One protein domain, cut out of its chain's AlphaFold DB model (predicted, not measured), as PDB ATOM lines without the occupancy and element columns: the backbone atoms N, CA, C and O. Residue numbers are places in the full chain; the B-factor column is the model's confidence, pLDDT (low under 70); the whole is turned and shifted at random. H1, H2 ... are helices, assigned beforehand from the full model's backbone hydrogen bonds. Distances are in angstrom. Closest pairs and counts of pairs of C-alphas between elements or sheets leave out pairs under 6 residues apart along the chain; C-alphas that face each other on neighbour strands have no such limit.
ATOM      1  N   SER A  54     108.866 135.380 153.393       79.06
ATOM      2  CA  SER A  54     107.540 135.548 153.997       79.06
ATOM      3  C   SER A  54     106.430 135.220 152.995       79.06
ATOM      4  O   SER A  54     106.690 134.990 151.818       79.06
ATOM      5  N   ALA A  55     105.173 135.215 153.448       70.62
ATOM      6  CA  ALA A  55     104.028 135.049 152.551       70.62
ATOM      7  C   ALA A  55     103.911 136.205 151.536       70.62
ATOM      8  O   ALA A  55     103.431 136.014 150.427       70.62
ATOM      9  N   THR A  56     104.380 137.400 151.905       76.00
ATOM     10  CA  THR A  56     104.358 138.605 151.061       76.00
ATOM     11  C   THR A  56     105.660 138.835 150.294       76.00
ATOM     12  O   THR A  56     105.701 139.686 149.409       76.00
ATOM     13  N   ASN A  57     106.721 138.089 150.613       81.31
ATOM     14  CA  ASN A  57     108.006 138.130 149.931       81.31
ATOM     15  C   ASN A  57     108.400 136.710 149.491       81.31
ATOM     16  O   ASN A  57     108.975 135.962 150.288       81.31
ATOM     17  N   PRO A  58     108.126 136.341 148.224       80.56
ATOM     18  CA  PRO A  58     108.405 135.005 147.709       80.56
ATOM     19  C   PRO A  58     109.896 134.760 147.442       80.56
ATOM     20  O   PRO A  58     110.242 133.688 146.951       80.56
ATOM     21  N   ALA A  59     110.779 135.727 147.726       83.94
ATOM     22  CA  ALA A  59     112.213 135.528 147.590       83.94
ATOM     23  C   ALA A  59     112.682 134.349 148.463       83.94
ATOM     24  O   ALA A  59     112.192 134.191 149.590       83.94
ATOM     25  N   PRO A  60     113.630 133.534 147.969       86.31
ATOM     26  CA  PRO A  60     114.205 132.463 148.762       86.31
ATOM     27  C   PRO A  60     114.952 133.032 149.973       86.31
ATOM     28  O   PRO A  60     115.557 134.106 149.902       86.31
ATOM     29  N   ILE A  61     114.929 132.305 151.088       88.12
ATOM     30  CA  ILE A  61     115.825 132.558 152.214       88.12
ATOM     31  C   ILE A  61     117.244 132.295 151.719       88.12
ATOM     32  O   ILE A  61     117.582 131.176 151.343       88.12
ATOM     33  N   ILE A  62     118.071 133.336 151.735       89.81
ATOM     34  CA  ILE A  62     119.502 133.208 151.480       89.81
ATOM     35  C   ILE A  62     120.183 132.964 152.820       89.81
ATOM     36  O   ILE A  62     120.128 133.813 153.712       89.81
ATOM     37  N   LEU A  63     120.798 131.793 152.956       94.56
ATOM     38  CA  LEU A  63     121.687 131.500 154.066       94.56
ATOM     39  C   LEU A  63     123.011 132.215 153.802       94.56
ATOM     40  O   LEU A  63     123.595 132.083 152.729       94.56
ATOM     41  N   ALA A  64     123.465 133.014 154.763       95.19
ATOM     42  CA  ALA A  64     124.777 133.638 154.694       95.19
ATOM     43  C   ALA A  64     125.550 133.315 155.963       95.19
ATOM     44  O   ALA A  64     125.045 133.480 157.078       95.19
ATOM     45  N   ASP A  65     126.780 132.850 155.776       96.31
ATOM     46  CA  ASP A  65     127.675 132.550 156.881       96.31
ATOM     47  C   ASP A  65     128.193 133.832 157.552       96.31
ATOM     48  O   ASP A  65     128.156 134.928 156.984       96.31
ATOM     49  N   GLY A  66     128.659 133.695 158.789       94.38
ATOM     50  CA  GLY A  66     129.296 134.781 159.523       94.38
ATOM     51  C   GLY A  66     130.793 134.902 159.240       94.38
ATOM     52  O   GLY A  66     131.394 134.119 158.508       94.38
ATOM     53  N   ALA A  67     131.413 135.882 159.895       94.25
ATOM     54  CA  ALA A  67     132.863 135.975 160.021       94.25
ATOM     55  C   ALA A  67     133.230 135.737 161.486       94.25
ATOM     56  O   ALA A  67     132.703 136.404 162.376       94.25
ATOM     57  N   TYR A  68     134.129 134.787 161.732       93.62
ATOM     58  CA  TYR A  68     134.414 134.249 163.065       93.62
ATOM     59  C   TYR A  68     135.853 134.567 163.500       93.62
ATOM     60  O   TYR A  68     136.698 133.671 163.542       93.62
ATOM     61  N   PRO A  69     136.185 135.845 163.776       91.75
ATOM     62  CA  PRO A  69     137.544 136.237 164.127       91.75
ATOM     63  C   PRO A  69     137.940 135.711 165.509       91.75
ATOM     64  O   PRO A  69     137.099 135.505 166.388       91.75
ATOM     65  N   VAL A  70     139.245 135.582 165.742       89.62
ATOM     66  CA  VAL A  70     139.772 135.436 167.103       89.62
ATOM     67  C   VAL A  70     139.530 136.752 167.843       89.62
ATOM     68  O   VAL A  70     140.178 137.751 167.545       89.62
ATOM     69  N   ALA A  71     138.604 136.750 168.801       89.62
ATOM     70  CA  ALA A  71     138.306 137.906 169.641       89.62
ATOM     71  C   ALA A  71     138.984 137.774 171.011       89.62
ATOM     72  O   ALA A  71     138.927 136.715 171.644       89.62
ATOM     73  N   ARG A  72     139.607 138.856 171.480       93.25
ATOM     74  CA  ARG A  72     140.235 138.983 172.807       93.25
ATOM     75  C   ARG A  72     139.424 139.867 173.755       93.25
ATOM     76  O   ARG A  72     139.580 139.740 174.969       93.25
ATOM     77  N   ALA A  73     138.530 140.701 173.223       95.75
ATOM     78  CA  ALA A  73     137.577 141.508 173.988       95.75
ATOM     79  C   ALA A  73     136.125 141.289 173.523       95.75
ATOM     80  O   ALA A  73     135.867 141.033 172.347       95.75
ATOM     81  N   LEU A  74     135.152 141.435 174.435       96.19
ATOM     82  CA  LEU A  74     133.731 141.237 174.109       96.19
ATOM     83  C   LEU A  74     133.255 142.194 173.003       96.19
ATOM     84  O   LEU A  74     132.484 141.779 172.146       96.19
ATOM     85  N   ALA A  75     133.768 143.430 172.979       95.88
ATOM     86  CA  ALA A  75     133.464 144.414 171.940       95.88
ATOM     87  C   ALA A  75     133.846 143.927 170.524       95.88
ATOM     88  O   ALA A  75     133.117 144.166 169.563       95.88
ATOM     89  N   GLU A  76     134.963 143.205 170.396       95.81
ATOM     90  CA  GLU A  76     135.404 142.618 169.124       95.81
ATOM     91  C   GLU A  76     134.456 141.494 168.698       95.81
ATOM     92  O   GLU A  76     134.014 141.457 167.552       95.81
ATOM     93  N   ALA A  77     134.078 140.620 169.639       95.00
ATOM     94  CA  ALA A  77     133.128 139.543 169.379       95.00
ATOM     95  C   ALA A  77     131.742 140.082 168.988       95.00
ATOM     96  O   ALA A  77     131.110 139.560 168.071       95.00
ATOM     97  N   THR A  78     131.269 141.154 169.631       95.56
ATOM     98  CA  THR A  78     129.973 141.766 169.303       95.56
ATOM     99  C   THR A  78     129.946 142.423 167.926       95.56
ATOM    100  O   THR A  78     128.869 142.504 167.336       95.56
ATOM    101  N   ASN A  79     131.105 142.852 167.415       96.12
ATOM    102  CA  ASN A  79     131.259 143.461 166.093       96.12
ATOM    103  C   ASN A  79     131.449 142.431 164.966       96.12
ATOM    104  O   ASN A  79     131.474 142.814 163.796       96.12
ATOM    105  N   ALA A  80     131.590 141.144 165.291       95.69
ATOM    106  CA  ALA A  80     131.715 140.087 164.297       95.69
ATOM    107  C   ALA A  80     130.458 139.995 163.416       95.69
ATOM    108  O   ALA A  80     129.323 140.111 163.892       95.69
ATOM    109  N   THR A  81     130.658 139.746 162.120       97.06
ATOM    110  CA  THR A  81     129.557 139.529 161.179       97.06
ATOM    111  C   THR A  81     128.799 138.264 161.567       97.06
ATOM    112  O   THR A  81     129.360 137.169 161.583       97.06
ATOM    113  N   ARG A  82     127.513 138.413 161.893       96.38
ATOM    114  CA  ARG A  82     126.644 137.298 162.283       96.38
ATOM    115  C   ARG A  82     126.098 136.588 161.041       96.38
ATOM    116  O   ARG A  82     125.814 137.272 160.059       96.38
ATOM    117  N   PRO A  83     125.890 135.262 161.099       97.44
ATOM    118  CA  PRO A  83     125.173 134.566 160.041       97.44
ATOM    119  C   PRO A  83     123.722 135.059 159.943       97.44
ATOM    120  O   PRO A  83     123.130 135.490 160.940       97.44
ATOM    121  N   THR A  84     123.137 134.966 158.752       95.81
ATOM    122  CA  THR A  84     121.738 135.325 158.484       95.81
ATOM    123  C   THR A  84     120.986 134.159 157.842       95.81
ATOM    124  O   THR A  84     121.583 133.234 157.296       95.81
ATOM    125  N   GLY A  85     119.657 134.160 157.976       92.75
ATOM    126  CA  GLY A  85     118.790 133.100 157.446       92.75
ATOM    127  C   GLY A  85     118.725 131.822 158.297       92.75
ATOM    128  O   GLY A  85     117.846 130.997 158.064       92.75
ATOM    129  N   ILE A  86     119.589 131.677 159.308       95.88
ATOM    130  CA  ILE A  86     119.546 130.568 160.274       95.88
ATOM    131  C   ILE A  86     118.596 130.845 161.445       95.88
ATOM    132  O   ILE A  86     118.364 132.000 161.814       95.88
ATOM    133  N   ALA A  87     118.114 129.785 162.091       94.69
ATOM    134  CA  ALA A  87     117.400 129.880 163.359       94.69
ATOM    135  C   ALA A  87     117.582 128.618 164.210       94.69
ATOM    136  O   ALA A  87     117.829 127.524 163.706       94.69
ATOM    137  N   TRP A  88     117.413 128.766 165.523       96.56
ATOM    138  CA  TRP A  88     117.444 127.647 166.457       96.56
ATOM    139  C   TRP A  88     116.296 127.744 167.452       96.56
ATOM    140  O   TRP A  88     116.290 128.585 168.347       96.56
ATOM    141  N   ASN A  89     115.311 126.877 167.266       95.56
ATOM    142  CA  ASN A  89     114.187 126.640 168.166       95.56
ATOM    143  C   ASN A  89     113.559 125.296 167.779       95.56
ATOM    144  O   ASN A  89     113.747 124.820 166.655       95.56
ATOM    145  N   TYR A  90     112.815 124.663 168.685       97.44
ATOM    146  CA  TYR A  90     112.315 123.317 168.409       97.44
ATOM    147  C   TYR A  90     111.383 123.218 167.181       97.44
ATOM    148  O   TYR A  90     111.534 122.235 166.452       97.44
ATOM    149  N   PRO A  91     110.488 124.186 166.860       96.94
ATOM    150  CA  PRO A  91     109.659 124.091 165.655       96.94
ATOM    151  C   PRO A  91     110.487 124.116 164.366       96.94
ATOM    152  O   PRO A  91     110.174 123.397 163.412       96.94
ATOM    153  N   TRP A  92     111.583 124.882 164.347       95.75
ATOM    154  CA  TRP A  92     112.575 124.816 163.274       95.75
ATOM    155  C   TRP A  92     113.218 123.434 163.182       95.75
ATOM    156  O   TRP A  92     113.309 122.893 162.087       95.75
ATOM    157  N   GLY A  93     113.572 122.818 164.311       97.94
ATOM    158  CA  GLY A  93     114.115 121.456 164.338       97.94
ATOM    159  C   GLY A  93     113.174 120.437 163.694       97.94
ATOM    160  O   GLY A  93     113.588 119.682 162.817       97.94
ATOM    161  N   VAL A  94     111.884 120.479 164.047       98.50
ATOM    162  CA  VAL A  94     110.848 119.630 163.424       98.50
ATOM    163  C   VAL A  94     110.729 119.927 161.928       98.50
ATOM    164  O   VAL A  94     110.616 119.013 161.120       98.50
ATOM    165  N   THR A  95     110.743 121.202 161.539       98.25
ATOM    166  CA  THR A  95     110.538 121.609 160.142       98.25
ATOM    167  C   THR A  95     111.696 121.195 159.250       98.25
ATOM    168  O   THR A  95     111.473 120.639 158.179       98.25
ATOM    169  N   LEU A  96     112.929 121.396 159.703       98.00
ATOM    170  CA  LEU A  96     114.116 120.920 159.007       98.00
ATOM    171  C   LEU A  96     114.096 119.378 158.897       98.00
ATOM    172  O   LEU A  96     114.459 118.843 157.849       98.00
ATOM    173  N   TYR A  97     113.611 118.659 159.921       98.19
ATOM    174  CA  TYR A  97     113.409 117.201 159.846       98.19
ATOM    175  C   TYR A  97     112.361 116.806 158.819       98.19
ATOM    176  O   TYR A  97     112.603 115.923 157.993       98.19
ATOM    177  N   GLY A  98     111.255 117.542 158.783       97.88
ATOM    178  CA  GLY A  98     110.265 117.462 157.721       97.88
ATOM    179  C   GLY A  98     110.866 117.672 156.330       97.88
ATOM    180  O   GLY A  98     110.552 116.900 155.433       97.88
ATOM    181  N   LEU A  99     111.768 118.643 156.141       97.75
ATOM    182  CA  LEU A  99     112.436 118.888 154.853       97.75
ATOM    183  C   LEU A  99     113.352 117.730 154.427       97.75
ATOM    184  O   LEU A  99     113.383 117.391 153.245       97.75
ATOM    185  N   LEU A 100     114.052 117.079 155.363       91.31
ATOM    186  CA  LEU A 100     114.822 115.868 155.048       91.31
ATOM    187  C   LEU A 100     113.908 114.724 154.590       91.31
ATOM    188  O   LEU A 100     114.227 114.031 153.622       91.31
ATOM    189  N   GLN A 101     112.752 114.540 155.237       91.69
ATOM    190  CA  GLN A 101     111.776 113.541 154.785       91.69
ATOM    191  C   GLN A 101     111.130 113.939 153.449       91.69
ATOM    192  O   GLN A 101     110.941 113.083 152.586       91.69
ATOM    193  N   ALA A 102     110.885 115.233 153.225       90.12
ATOM    194  CA  ALA A 102     110.364 115.756 151.967       90.12
ATOM    195  C   ALA A 102     111.339 115.499 150.814       90.12
ATOM    196  O   ALA A 102     110.926 115.078 149.734       90.12
ATOM    197  N   TYR A 103     112.643 115.679 151.050       88.19
ATOM    198  CA  TYR A 103     113.686 115.282 150.107       88.19
ATOM    199  C   TYR A 103     113.600 113.788 149.787       88.19
ATOM    200  O   TYR A 103     113.577 113.430 148.615       88.19
ATOM    201  N   ARG A 104     113.473 112.910 150.790       80.50
ATOM    202  CA  ARG A 104     113.330 111.461 150.548       80.50
ATOM    203  C   ARG A 104     112.089 111.135 149.711       80.50
ATOM    204  O   ARG A 104     112.154 110.284 148.832       80.50
ATOM    205  N   ALA A 105     110.970 111.816 149.961       79.19
ATOM    206  CA  ALA A 105     109.706 111.574 149.268       79.19
ATOM    207  C   ALA A 105     109.660 112.144 147.836       79.19
ATOM    208  O   ALA A 105     108.889 111.665 146.996       79.19
ATOM    209  N   THR A 106     110.441 113.191 147.547       80.69
ATOM    210  CA  THR A 106     110.376 113.950 146.281       80.69
ATOM    211  C   THR A 106     111.624 113.878 145.418       80.69
ATOM    212  O   THR A 106     111.537 114.116 144.218       80.69
ATOM    213  N   GLY A 107     112.779 113.560 145.995       78.50
ATOM    214  CA  GLY A 107     114.079 113.707 145.347       78.50
ATOM    215  C   GLY A 107     114.524 115.165 145.172       78.50
ATOM    216  O   GLY A 107     115.578 115.399 144.585       78.50
ATOM    217  N   ASN A 108     113.772 116.154 145.674       80.69
ATOM    218  CA  ASN A 108     114.102 117.568 145.504       80.69
ATOM    219  C   ASN A 108     115.298 117.969 146.383       80.69
ATOM    220  O   ASN A 108     115.175 118.201 147.589       80.69
ATOM    221  N   THR A 109     116.471 118.073 145.759       86.00
ATOM    222  CA  THR A 109     117.741 118.367 146.434       86.00
ATOM    223  C   THR A 109     117.794 119.751 147.074       86.00
ATOM    224  O   THR A 109     118.627 119.960 147.948       86.00
ATOM    225  N   ASN A 110     116.913 120.690 146.710       88.75
ATOM    226  CA  ASN A 110     116.887 122.013 147.340       88.75
ATOM    227  C   ASN A 110     116.535 121.921 148.831       88.75
ATOM    228  O   ASN A 110     117.122 122.637 149.641       88.75
ATOM    229  N   TYR A 111     115.636 121.002 149.207       91.25
ATOM    230  CA  TYR A 111     115.274 120.769 150.607       91.25
ATOM    231  C   TYR A 111     116.459 120.222 151.405       91.25
ATOM    232  O   TYR A 111     116.749 120.715 152.494       91.25
ATOM    233  N   LEU A 112     117.180 119.251 150.835       86.81
ATOM    234  CA  LEU A 112     118.392 118.705 151.441       86.81
ATOM    235  C   LEU A 112     119.467 119.789 151.588       86.81
ATOM    236  O   LEU A 112     119.956 120.013 152.691       86.81
ATOM    237  N   ASN A 113     119.801 120.485 150.500       89.44
ATOM    238  CA  ASN A 113     120.874 121.477 150.474       89.44
ATOM    239  C   ASN A 113     120.646 122.597 151.492       89.44
ATOM    240  O   ASN A 113     121.571 122.933 152.228       89.44
ATOM    241  N   PHE A 114     119.413 123.105 151.604       94.88
ATOM    242  CA  PHE A 114     119.067 124.113 152.606       94.88
ATOM    243  C   PHE A 114     119.349 123.627 154.033       94.88
ATOM    244  O   PHE A 114     119.950 124.344 154.831       94.88
ATOM    245  N   VAL A 115     118.949 122.394 154.359       94.69
ATOM    246  CA  VAL A 115     119.196 121.805 155.683       94.69
ATOM    247  C   VAL A 115     120.694 121.610 155.937       94.69
ATOM    248  O   VAL A 115     121.169 121.931 157.029       94.69
ATOM    249  N   LEU A 116     121.436 121.081 154.955       90.69
ATOM    250  CA  LEU A 116     122.877 120.841 155.079       90.69
ATOM    251  C   LEU A 116     123.628 122.149 155.341       90.69
ATOM    252  O   LEU A 116     124.385 122.244 156.307       90.69
ATOM    253  N   GLU A 117     123.381 123.164 154.515       92.75
ATOM    254  CA  GLU A 117     124.018 124.474 154.622       92.75
ATOM    255  C   GLU A 117     123.661 125.161 155.948       92.75
ATOM    256  O   GLU A 117     124.552 125.622 156.666       92.75
ATOM    257  N   HIS A 118     122.380 125.133 156.339       95.75
ATOM    258  CA  HIS A 118     121.922 125.651 157.628       95.75
ATOM    259  C   HIS A 118     122.696 125.022 158.793       95.75
ATOM    260  O   HIS A 118     123.241 125.725 159.648       95.75
ATOM    261  N   ASN A 119     122.775 123.690 158.826       94.75
ATOM    262  CA  ASN A 119     123.425 122.965 159.914       94.75
ATOM    263  C   ASN A 119     124.942 123.187 159.938       94.75
ATOM    264  O   ASN A 119     125.538 123.246 161.014       94.75
ATOM    265  N   GLN A 120     125.578 123.334 158.777       91.25
ATOM    266  CA  GLN A 120     127.003 123.649 158.684       91.25
ATOM    267  C   GLN A 120     127.318 125.048 159.236       91.25
ATOM    268  O   GLN A 120     128.247 125.188 160.034       91.25
ATOM    269  N   ILE A 121     126.523 126.062 158.875       95.75
ATOM    270  CA  ILE A 121     126.657 127.427 159.412       95.75
ATOM    271  C   ILE A 121     126.430 127.426 160.928       95.75
ATOM    272  O   ILE A 121     127.240 127.962 161.680       95.75
ATOM    273  N   VAL A 122     125.363 126.771 161.401       96.69
ATOM    274  CA  VAL A 122     125.069 126.651 162.839       96.69
ATOM    275  C   VAL A 122     126.214 125.981 163.597       96.69
ATOM    276  O   VAL A 122     126.593 126.469 164.660       96.69
ATOM    277  N   GLY A 123     126.790 124.901 163.055       93.06
ATOM    278  CA  GLY A 123     127.931 124.210 163.656       93.06
ATOM    279  C   GLY A 123     129.129 125.140 163.844       93.06
ATOM    280  O   GLY A 123     129.607 125.309 164.968       93.06
ATOM    281  N   ARG A 124     129.565 125.813 162.768       94.00
ATOM    282  CA  ARG A 124     130.678 126.777 162.825       94.00
ATOM    283  C   ARG A 124     130.389 127.934 163.783       94.00
ATOM    284  O   ARG A 124     131.246 128.286 164.596       94.00
ATOM    285  N   TYR A 125     129.175 128.485 163.740       97.56
ATOM    286  CA  TYR A 125     128.791 129.605 164.594       97.56
ATOM    287  C   TYR A 125     128.790 129.233 166.076       97.56
ATOM    288  O   TYR A 125     129.326 129.968 166.908       97.56
ATOM    289  N   TYR A 126     128.224 128.069 166.408       95.81
ATOM    290  CA  TYR A 126     128.232 127.525 167.759       95.81
ATOM    291  C   TYR A 126     129.657 127.323 168.275       95.81
ATOM    292  O   TYR A 126     129.983 127.765 169.380       95.81
ATOM    293  N   TYR A 127     130.508 126.692 167.465       90.69
ATOM    294  CA  TYR A 127     131.898 126.425 167.818       90.69
ATOM    295  C   TYR A 127     132.665 127.717 168.118       90.69
ATOM    296  O   TYR A 127     133.308 127.831 169.165       90.69
ATOM    297  N   TRP A 128     132.530 128.730 167.254       95.00
ATOM    298  CA  TRP A 128     133.133 130.040 167.481       95.00
ATOM    299  C   TRP A 128     132.611 130.693 168.766       95.00
ATOM    300  O   TRP A 128     133.413 131.056 169.628       95.00
ATOM    301  N   LEU A 129     131.289 130.774 168.958       95.31
ATOM    302  CA  LEU A 129     130.693 131.364 170.163       95.31
ATOM    303  C   LEU A 129     131.157 130.672 171.450       95.31
ATOM    304  O   LEU A 129     131.353 131.346 172.463       95.31
ATOM    305  N   ARG A 130     131.344 129.347 171.433       90.00
ATOM    306  CA  ARG A 130     131.896 128.590 172.568       90.00
ATOM    307  C   ARG A 130     133.368 128.901 172.818       90.00
ATOM    308  O   ARG A 130     133.750 129.068 173.975       90.00
ATOM    309  N   SER A 131     134.171 129.038 171.763       89.31
ATOM    310  CA  SER A 131     135.604 129.352 171.877       89.31
ATOM    311  C   SER A 131     135.886 130.691 172.569       89.31
ATOM    312  O   SER A 131     136.932 130.839 173.200       89.31
ATOM    313  N   LEU A 132     134.929 131.631 172.544       90.69
ATOM    314  CA  LEU A 132     135.045 132.933 173.210       90.69
ATOM    315  C   LEU A 132     135.278 132.825 174.720       90.69
ATOM    316  O   LEU A 132     135.919 133.697 175.301       90.69
ATOM    317  N   HIS A 133     134.812 131.751 175.366       86.19
ATOM    318  CA  HIS A 133     135.090 131.530 176.788       86.19
ATOM    319  C   HIS A 133     136.593 131.402 177.072       86.19
ATOM    320  O   HIS A 133     137.063 131.835 178.118       86.19
ATOM    321  N   ASN A 134     137.341 130.856 176.111       84.69
ATOM    322  CA  ASN A 134     138.777 130.624 176.226       84.69
ATOM    323  C   ASN A 134     139.606 131.774 175.638       84.69
ATOM    324  O   ASN A 134     140.771 131.938 175.997       84.69
ATOM    325  N   SER A 135     139.051 132.542 174.697       86.69
ATOM    326  CA  SER A 135     139.809 133.567 173.973       86.69
ATOM    327  C   SER A 135     139.724 134.960 174.599       86.69
ATOM    328  O   SER A 135     140.669 135.741 174.436       86.69
ATOM    329  N   LEU A 136     138.626 135.273 175.299       88.56
ATOM    330  CA  LEU A 136     138.391 136.574 175.921       88.56
ATOM    331  C   LEU A 136     139.200 136.751 177.209       88.56
ATOM    332  O   LEU A 136     139.258 135.862 178.054       88.56
ATOM    333  N   THR A 137     139.757 137.945 177.405       90.81
ATOM    334  CA  THR A 137     140.463 138.310 178.648       90.81
ATOM    335  C   THR A 137     139.514 138.566 179.823       90.81
ATOM    336  O   THR A 137     139.915 138.460 180.979       90.81
ATOM    337  N   ASN A 138     138.249 138.889 179.536       91.81
ATOM    338  CA  ASN A 138     137.171 139.052 180.507       91.81
ATOM    339  C   ASN A 138     135.861 138.517 179.909       91.81
ATOM    340  O   ASN A 138     135.442 138.945 178.834       91.81
ATOM    341  N   THR A 139     135.206 137.600 180.621       90.75
ATOM    342  CA  THR A 139     133.966 136.934 180.190       90.75
ATOM    343  C   THR A 139     132.695 137.582 180.746       90.75
ATOM    344  O   THR A 139     131.589 137.107 180.480       90.75
ATOM    345  N   THR A 140     132.810 138.688 181.487       95.94
ATOM    346  CA  THR A 140     131.656 139.454 181.979       95.94
ATOM    347  C   THR A 140     130.774 139.876 180.802       95.94
ATOM    348  O   THR A 140     131.222 140.580 179.902       95.94
ATOM    349  N   GLY A 141     129.513 139.433 180.797       95.44
ATOM    350  CA  GLY A 141     128.549 139.709 179.724       95.44
ATOM    351  C   GLY A 141     128.570 138.730 178.542       95.44
ATOM    352  O   GLY A 141     127.688 138.819 177.687       95.44
ATOM    353  N   LEU A 142     129.496 137.760 178.501       95.44
ATOM    354  CA  LEU A 142     129.580 136.771 177.416       95.44
ATOM    355  C   LEU A 142     128.294 135.943 177.285       95.44
ATOM    356  O   LEU A 142     127.782 135.788 176.179       95.44
ATOM    357  N   ALA A 143     127.740 135.464 178.402       94.00
ATOM    358  CA  ALA A 143     126.502 134.685 178.393       94.00
ATOM    359  C   ALA A 143     125.333 135.488 177.796       94.00
ATOM    360  O   ALA A 143     124.612 134.987 176.937       94.00
ATOM    361  N   SER A 144     125.189 136.760 178.185       95.38
ATOM    362  CA  SER A 144     124.167 137.657 177.632       95.38
ATOM    363  C   SER A 144     124.360 137.882 176.132       95.38
ATOM    364  O   SER A 144     123.388 137.876 175.378       95.38
ATOM    365  N   PHE A 145     125.608 138.035 175.678       96.62
ATOM    366  CA  PHE A 145     125.915 138.137 174.253       96.62
ATOM    367  C   PHE A 145     125.534 136.858 173.499       96.62
ATOM    368  O   PHE A 145     124.779 136.943 172.532       96.62
ATOM    369  N   GLN A 146     125.978 135.685 173.957       96.12
ATOM    370  CA  GLN A 146     125.652 134.394 173.341       96.12
ATOM    371  C   GLN A 146     124.134 134.187 173.253       96.12
ATOM    372  O   GLN A 146     123.616 133.829 172.195       96.12
ATOM    373  N   GLN A 147     123.408 134.510 174.326       95.00
ATOM    374  CA  GLN A 147     121.948 134.407 174.394       95.00
ATOM    375  C   GLN A 147     121.211 135.414 173.495       95.00
ATOM    376  O   GLN A 147     120.038 135.203 173.196       95.00
ATOM    377  N   SER A 148     121.880 136.473 173.022       95.19
ATOM    378  CA  SER A 148     121.320 137.455 172.077       95.19
ATOM    379  C   SER A 148     121.420 137.042 170.600       95.19
ATOM    380  O   SER A 148     121.010 137.792 169.712       95.19
ATOM    381  N   THR A 149     122.029 135.889 170.311       96.44
ATOM    382  CA  THR A 149     122.272 135.409 168.942       96.44
ATOM    383  C   THR A 149     121.113 134.566 168.403       96.44
ATOM    384  O   THR A 149     120.240 134.138 169.156       96.44
ATOM    385  N   ALA A 150     121.128 134.261 167.099       95.50
ATOM    386  CA  ALA A 150     120.133 133.392 166.456       95.50
ATOM    387  C   ALA A 150     120.095 131.957 167.022       95.50
ATOM    388  O   ALA A 150     119.106 131.250 166.832       95.50
ATOM    389  N   ILE A 151     121.155 131.544 167.730       96.88
ATOM    390  CA  ILE A 151     121.247 130.260 168.436       96.88
ATOM    391  C   ILE A 151     121.293 130.416 169.961       96.88
ATOM    392  O   ILE A 151     121.682 129.501 170.686       96.88
ATOM    393  N   GLY A 152     120.889 131.585 170.463       95.19
ATOM    394  CA  GLY A 152     121.086 131.981 171.853       95.19
ATOM    395  C   GLY A 152     120.321 131.148 172.877       95.19
ATOM    396  O   GLY A 152     120.772 131.019 174.013       95.19
ATOM    397  N   GLU A 153     119.203 130.529 172.490       93.25
ATOM    398  CA  GLU A 153     118.486 129.606 173.374       93.25
ATOM    399  C   GLU A 153     119.326 128.380 173.736       93.25
ATOM    400  O   GLU A 153     119.284 127.943 174.884       93.25
ATOM    401  N   PHE A 154     120.160 127.887 172.815       95.31
ATOM    402  CA  PHE A 154     121.003 126.720 173.068       95.31
ATOM    403  C   PHE A 154     122.008 126.963 174.205       95.31
ATOM    404  O   PHE A 154     122.274 126.075 175.011       95.31
ATOM    405  N   PHE A 155     122.500 128.198 174.346       94.00
ATOM    406  CA  PHE A 155     123.430 128.595 175.411       94.00
ATOM    407  C   PHE A 155     122.781 128.700 176.798       94.00
ATOM    408  O   PHE A 155     123.475 128.902 177.792       94.00
ATOM    409  N   LYS A 156     121.457 128.542 176.910       91.62
ATOM    410  CA  LYS A 156     120.781 128.437 178.213       91.62
ATOM    411  C   LYS A 156     120.921 127.038 178.826       91.62
ATOM    412  O   LYS A 156     120.686 126.895 180.026       91.62
ATOM    413  N   ASN A 157     121.342 126.037 178.044       90.50
ATOM    414  CA  ASN A 157     121.452 124.628 178.446       90.50
ATOM    415  C   ASN A 157     122.765 124.263 179.166       90.50
ATOM    416  O   ASN A 157     123.074 123.089 179.336       90.50
ATOM    417  N   ASP A 158     123.518 125.245 179.663       84.06
ATOM    418  CA  ASP A 158     124.680 124.983 180.525       84.06
ATOM    419  C   ASP A 158     124.297 124.692 181.986       84.06
ATOM    420  O   ASP A 158     125.141 124.275 182.779       84.06
ATOM    421  N   SER A 159     123.029 124.900 182.356       82.62
ATOM    422  CA  SER A 159     122.517 124.728 183.718       82.62
ATOM    423  C   SER A 159     121.085 124.179 183.718       82.62
ATOM    424  O   SER A 159     120.290 124.561 182.853       82.62
ATOM    425  N   PRO A 160     120.704 123.348 184.708       80.62
ATOM    426  CA  PRO A 160     119.322 122.888 184.859       80.62
ATOM    427  C   PRO A 160     118.343 124.020 185.202       80.62
ATOM    428  O   PRO A 160     117.154 123.900 184.928       80.62
ATOM    429  N   ALA A 161     118.815 125.123 185.794       83.81
ATOM    430  CA  ALA A 161     117.944 126.226 186.204       83.81
ATOM    431  C   ALA A 161     117.417 127.031 185.003       83.81
ATOM    432  O   ALA A 161     116.261 127.460 184.984       83.81
ATOM    433  N   THR A 162     118.268 127.231 183.995       84.81
ATOM    434  CA  THR A 162     117.977 128.052 182.810       84.81
ATOM    435  C   THR A 162     117.654 127.228 181.572       84.81
ATOM    436  O   THR A 162     117.000 127.740 180.662       84.81
ATOM    437  N   GLY A 163     118.122 125.982 181.526       88.75
ATOM    438  CA  GLY A 163     117.976 125.114 180.372       88.75
ATOM    439  C   GLY A 163     116.566 124.566 180.202       88.75
ATOM    440  O   GLY A 163     115.777 124.504 181.152       88.75
ATOM    441  N   LYS A 164     116.267 124.151 178.968       93.50
ATOM    442  CA  LYS A 164     115.076 123.372 178.614       93.50
ATOM    443  C   LYS A 164     115.407 122.367 177.522       93.50
ATOM    444  O   LYS A 164     116.226 122.637 176.640       93.50
ATOM    445  N   LEU A 165     114.690 121.246 177.523       97.00
ATOM    446  CA  LEU A 165     114.727 120.283 176.422       97.00
ATOM    447  C   LEU A 165     114.319 120.943 175.089       97.00
ATOM    448  O   LEU A 165     114.951 120.689 174.064       97.00
ATOM    449  N   ASP A 166     113.366 121.885 175.111       96.06
ATOM    450  CA  ASP A 166     112.950 122.700 173.954       96.06
ATOM    451  C   ASP A 166     114.116 123.443 173.273       96.06
ATOM    452  O   ASP A 166     114.077 123.708 172.072       96.06
ATOM    453  N   TYR A 167     115.163 123.787 174.027       96.25
ATOM    454  CA  TYR A 167     116.300 124.552 173.520       96.25
ATOM    455  C   TYR A 167     117.340 123.694 172.808       96.25
ATOM    456  O   TYR A 167     118.323 124.241 172.316       96.25
ATOM    457  N   CYS A 168     117.178 122.371 172.741       96.06
ATOM    458  CA  CYS A 168     118.161 121.526 172.065       96.06
ATOM    459  C   CYS A 168     117.609 120.263 171.413       96.06
ATOM    460  O   CYS A 168     118.158 119.854 170.400       96.06
ATOM    461  N   GLY A 169     116.559 119.647 171.956       97.56
ATOM    462  CA  GLY A 169     116.116 118.303 171.588       97.56
ATOM    463  C   GLY A 169     115.820 118.119 170.109       97.56
ATOM    464  O   GLY A 169     116.528 117.397 169.413       97.56
ATOM    465  N   ALA A 170     114.790 118.809 169.615       98.06
ATOM    466  CA  ALA A 170     114.355 118.676 168.226       98.06
ATOM    467  C   ALA A 170     115.416 119.165 167.227       98.06
ATOM    468  O   ALA A 170     115.634 118.526 166.201       98.06
ATOM    469  N   MET A 171     116.100 120.276 167.537       97.44
ATOM    470  CA  MET A 171     117.195 120.791 166.708       97.44
ATOM    471  C   MET A 171     118.342 119.787 166.634       97.44
ATOM    472  O   MET A 171     118.781 119.449 165.543       97.44
ATOM    473  N   GLY A 172     118.789 119.266 167.776       97.31
ATOM    474  CA  GLY A 172     119.844 118.265 167.853       97.31
ATOM    475  C   GLY A 172     119.459 116.971 167.147       97.31
ATOM    476  O   GLY A 172     120.288 116.408 166.439       97.31
ATOM    477  N   ALA A 173     118.218 116.496 167.309       97.69
ATOM    478  CA  ALA A 173     117.741 115.285 166.644       97.69
ATOM    479  C   ALA A 173     117.857 115.436 165.124       97.69
ATOM    480  O   ALA A 173     118.507 114.635 164.462       97.69
ATOM    481  N   GLN A 174     117.328 116.533 164.591       95.25
ATOM    482  CA  GLN A 174     117.461 116.874 163.183       95.25
ATOM    483  C   GLN A 174     118.922 116.997 162.726       95.25
ATOM    484  O   GLN A 174     119.303 116.548 161.644       95.25
ATOM    485  N   PHE A 175     119.751 117.638 163.544       93.94
ATOM    486  CA  PHE A 175     121.161 117.843 163.252       93.94
ATOM    487  C   PHE A 175     121.900 116.504 163.126       93.94
ATOM    488  O   PHE A 175     122.671 116.303 162.188       93.94
ATOM    489  N   MET A 176     121.599 115.555 164.017       89.75
ATOM    490  CA  MET A 176     122.148 114.204 163.965       89.75
ATOM    491  C   MET A 176     121.562 113.371 162.818       89.75
ATOM    492  O   MET A 176     122.305 112.616 162.203       89.75
ATOM    493  N   GLU A 177     120.279 113.525 162.467       88.25
ATOM    494  CA  GLU A 177     119.685 112.866 161.284       88.25
ATOM    495  C   GLU A 177     120.471 113.213 160.014       88.25
ATOM    496  O   GLU A 177     120.817 112.336 159.222       88.25
ATOM    497  N   CYS A 178     120.766 114.502 159.846       83.50
ATOM    498  CA  CYS A 178     121.565 115.038 158.754       83.50
ATOM    499  C   CYS A 178     122.969 114.414 158.726       83.50
ATOM    500  O   CYS A 178     123.422 113.947 157.683       83.50
ATOM    501  N   ILE A 179     123.639 114.380 159.878       80.25
ATOM    502  CA  ILE A 179     124.974 113.797 160.041       80.25
ATOM    503  C   ILE A 179     124.998 112.310 159.669       80.25
ATOM    504  O   ILE A 179     125.862 111.884 158.912       80.25
ATOM    505  N   LEU A 180     124.040 111.534 160.173       76.38
ATOM    506  CA  LEU A 180     124.015 110.081 160.008       76.38
ATOM    507  C   LEU A 180     123.731 109.641 158.567       76.38
ATOM    508  O   LEU A 180     124.210 108.594 158.151       76.38
ATOM    509  N   ASN A 181     122.941 110.416 157.818       72.38
ATOM    510  CA  ASN A 181     122.392 109.961 156.535       72.38
ATOM    511  C   ASN A 181     122.894 110.741 155.315       72.38
ATOM    512  O   ASN A 181     122.685 110.299 154.187       72.38
ATOM    513  N   HIS A 182     123.480 111.925 155.512       63.75
ATOM    514  CA  HIS A 182     123.740 112.855 154.408       63.75
ATOM    515  C   HIS A 182     125.109 113.539 154.464       63.75
ATOM    516  O   HIS A 182     125.492 114.198 153.499       63.75
ATOM    517  N   ALA A 183     125.866 113.391 155.552       57.28
ATOM    518  CA  ALA A 183     127.213 113.934 155.614       57.28
ATOM    519  C   ALA A 183     128.206 112.950 154.981       57.28
ATOM    520  O   ALA A 183     128.400 111.846 155.479       57.28
ATOM    521  N   GLY A 184     128.878 113.372 153.904       46.25
ATOM    522  CA  GLY A 184     130.042 112.646 153.384       46.25
ATOM    523  C   GLY A 184     131.213 112.617 154.377       46.25
ATOM    524  O   GLY A 184     131.991 111.675 154.343       46.25
ATOM    525  N   ASN A 185     131.306 113.621 155.266       46.78
ATOM    526  CA  ASN A 185     132.200 113.705 156.427       46.78
ATOM    527  C   ASN A 185     131.579 114.633 157.487       46.78
ATOM    528  O   ASN A 185     131.021 115.676 157.141       46.78
ATOM    529  N   ILE A 186     131.690 114.277 158.769       63.50
ATOM    530  CA  ILE A 186     131.182 115.090 159.884       63.50
ATOM    531  C   ILE A 186     132.254 116.095 160.301       63.50
ATOM    532  O   ILE A 186     133.392 115.702 160.550       63.50
ATOM    533  N   SER A 187     131.901 117.376 160.418       67.50
ATOM    534  CA  SER A 187     132.841 118.377 160.929       67.50
ATOM    535  C   SER A 187     132.947 118.321 162.461       67.50
ATOM    536  O   SER A 187     131.971 118.035 163.163       67.50
ATOM    537  N   THR A 188     134.122 118.637 163.007       68.12
ATOM    538  CA  THR A 188     134.344 118.705 164.463       68.12
ATOM    539  C   THR A 188     133.396 119.705 165.134       68.12
ATOM    540  O   THR A 188     132.867 119.455 166.218       68.12
ATOM    541  N   GLU A 189     133.112 120.824 164.468       79.62
ATOM    542  CA  GLU A 189     132.189 121.859 164.938       79.62
ATOM    543  C   GLU A 189     130.760 121.328 165.084       79.62
ATOM    544  O   GLU A 189     130.076 121.607 166.070       79.62
ATOM    545  N   GLN A 190     130.317 120.523 164.116       81.12
ATOM    546  CA  GLN A 190     129.015 119.870 164.139       81.12
ATOM    547  C   GLN A 190     128.918 118.833 165.266       81.12
ATOM    548  O   GLN A 190     127.909 118.786 165.974       81.12
ATOM    549  N   LEU A 191     129.979 118.057 165.499       77.69
ATOM    550  CA  LEU A 191     130.026 117.110 166.616       77.69
ATOM    551  C   LEU A 191     129.926 117.807 167.971       77.69
ATOM    552  O   LEU A 191     129.211 117.327 168.848       77.69
ATOM    553  N   HIS A 192     130.564 118.966 168.142       79.00
ATOM    554  CA  HIS A 192     130.461 119.735 169.383       79.00
ATOM    555  C   HIS A 192     129.020 120.142 169.709       79.00
ATOM    556  O   HIS A 192     128.659 120.182 170.887       79.00
ATOM    557  N   VAL A 193     128.183 120.415 168.703       90.50
ATOM    558  CA  VAL A 193     126.746 120.639 168.919       90.50
ATOM    559  C   VAL A 193     126.112 119.369 169.488       90.50
ATOM    560  O   VAL A 193     125.553 119.418 170.585       90.50
ATOM    561  N   GLY A 194     126.265 118.229 168.804       88.38
ATOM    562  CA  GLY A 194     125.716 116.934 169.227       88.38
ATOM    563  C   GLY A 194     126.127 116.538 170.649       88.38
ATOM    564  O   GLY A 194     125.263 116.267 171.484       88.38
ATOM    565  N   PHE A 195     127.420 116.623 170.972       84.75
ATOM    566  CA  PHE A 195     127.936 116.346 172.318       84.75
ATOM    567  C   PHE A 195     127.281 117.214 173.395       84.75
ATOM    568  O   PHE A 195     126.947 116.719 174.471       84.75
ATOM    569  N   ASN A 196     127.069 118.505 173.125       87.81
ATOM    570  CA  ASN A 196     126.449 119.395 174.103       87.81
ATOM    571  C   ASN A 196     124.954 119.115 174.288       87.81
ATOM    572  O   ASN A 196     124.464 119.193 175.416       87.81
ATOM    573  N   VAL A 197     124.238 118.725 173.227       96.56
ATOM    574  CA  VAL A 197     122.849 118.256 173.355       96.56
ATOM    575  C   VAL A 197     122.791 116.974 174.197       96.56
ATOM    576  O   VAL A 197     122.007 116.904 175.146       96.56
ATOM    577  N   ALA A 198     123.668 116.000 173.928       92.88
ATOM    578  CA  ALA A 198     123.738 114.747 174.681       92.88
ATOM    579  C   ALA A 198     124.064 114.967 176.159       92.88
ATOM    580  O   ALA A 198     123.368 114.433 177.027       92.88
ATOM    581  N   ARG A 199     125.072 115.801 176.445       91.25
ATOM    582  CA  ARG A 199     125.448 116.211 177.803       91.25
ATOM    583  C   ARG A 199     124.271 116.853 178.528       91.25
ATOM    584  O   ARG A 199     124.013 116.508 179.679       91.25
ATOM    585  N   TYR A 200     123.551 117.767 177.877       95.69
ATOM    586  CA  TYR A 200     122.420 118.424 178.520       95.69
ATOM    587  C   TYR A 200     121.313 117.425 178.871       95.69
ATOM    588  O   TYR A 200     120.945 117.322 180.039       95.69
ATOM    589  N   ILE A 201     120.828 116.645 177.901       97.38
ATOM    590  CA  ILE A 201     119.708 115.710 178.112       97.38
ATOM    591  C   ILE A 201     120.068 114.617 179.132       97.38
ATOM    592  O   ILE A 201     119.246 114.237 179.969       97.38
ATOM    593  N   SER A 202     121.300 114.108 179.083       93.50
ATOM    594  CA  SER A 202     121.691 112.920 179.853       93.50
ATOM    595  C   SER A 202     122.219 113.251 181.246       93.50
ATOM    596  O   SER A 202     122.062 112.443 182.155       93.50
ATOM    597  N   SER A 203     122.842 114.419 181.425       89.94
ATOM    598  CA  SER A 203     123.598 114.727 182.649       89.94
ATOM    599  C   SER A 203     123.179 116.016 183.350       89.94
ATOM    600  O   SER A 203     123.484 116.174 184.527       89.94
ATOM    601  N   ILE A 204     122.516 116.947 182.659       92.12
ATOM    602  CA  ILE A 204     122.148 118.253 183.233       92.12
ATOM    603  C   ILE A 204     120.647 118.335 183.486       92.12
ATOM    604  O   ILE A 204     120.231 118.818 184.538       92.12
ATOM    605  N   GLN A 205     119.830 117.890 182.532       94.88
ATOM    606  CA  GLN A 205     118.383 117.969 182.643       94.88
ATOM    607  C   GLN A 205     117.909 117.214 183.885       94.88
ATOM    608  O   GLN A 205     118.302 116.077 184.143       94.88
ATOM    609  N   SER A 206     117.060 117.883 184.666       94.56
ATOM    610  CA  SER A 206     116.570 117.340 185.928       94.56
ATOM    611  C   SER A 206     115.755 116.068 185.696       94.56
ATOM    612  O   SER A 206     115.029 115.953 184.703       94.56
TER     613      SER A 206
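This is residues 54 to 206 of the 644 residues of an uncharacterized protein of Verrucomicrobia subdivision 3 bacterium (UniProt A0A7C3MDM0). One long helix, H3, runs along the longest axis of the domain; H2 folds back on its first part, H7 packs on it with residues 189 to 193 and from there runs away from it at nearly a right angle, and H6 sits between H2 and H7. The short H4 folds back beside the last part of H3, with H5 next to it, while residues 60 to 73 run alongside H3 on the side away from H6 and H7 and lead to the short H1; residues 54 to 59 stick out. The printed part has 153 residues with seven named helices, H1 to H7 in chain order, and no named strand: the class is all helix. The whole is compact, with a radius of gyration of the C-alphas of 15.9 A and spans of 50 by 37 by 34 A.

Start at the hub, H3, residues 109 to 135, which touches four helices. Look at Leu 99 and Tyr 111, whose C-alphas are the closest between H3 and H2, residues 90 to 106, at 5.4 A; the two form a helical hairpin at a shallow tilt of 34 degrees, only just short of steep. Gly 123 is where H7, residues 188 to 204, comes closest to H3: its C-alpha is 4.5 A from that of Gln 190, and the helices are about perpendicular at 74 degrees. H6, residues 169 to 182, touches H2, the same way at a shallow tilt of 28 degrees, with the C-alphas of Gly 93 and Met 171 closest at 3.9 A. H6 and H7 form a helical hairpin at a steep tilt of 40 degrees, closest at the C-alphas of Gly 172 and Gly 194, 6.2 A apart. H3 only just touches H6, with 3 pairs of C-alphas within 8 A, the closest being Asn 119 and Phe 175 at 6.5 A. Toward its other end H3 only just touches H4, residues 142 to 147, also with 3 pairs, closest at Leu 129 and Gln 146, 6.7 A; they form a helical hairpin at a shallow tilt of 19 degrees. H5, residues 154 to 158, touches H4, with the C-alphas of Gln 147 and Phe 155 closest at 6.1 A, and only just touches H7, with 3 pairs, closest at Asn 157 and Tyr 200, 6.3 A. H1, residues 74 to 78, is close to H4 but not clearly touching, with the C-alphas of Leu 74 and Leu 142 closest at 6.9 A. Every O i to N i+4 pair is within hydrogen-bond range in H1, H2, H4, H6 and H7; in H3 21 of 23 are, and in H5 0 of 1, beside 1 of 2 O i to N i+3 pairs.

Find C-alpha 109 at (117.741, 118.367, 146.434); from there H3 runs 38.4 A to C-alpha 135 at (139.809, 133.567, 173.973). H2 is 24.1 A long, H7 22.4 A and H6 19.6 A. H7 ends at C-alpha 204, at (122.148, 118.253, 183.233).

The C-alphas farthest apart are those of Thr 106 and Thr 137, 50.5 A. The printed part has no cut, and the link from H1 to H2, with 11 residues between them, is long. The mean pLDDT of the printed part is 89.9; look for values under 70 at residues 182 to 188, of which 182 belongs to H6 and 188 to H7.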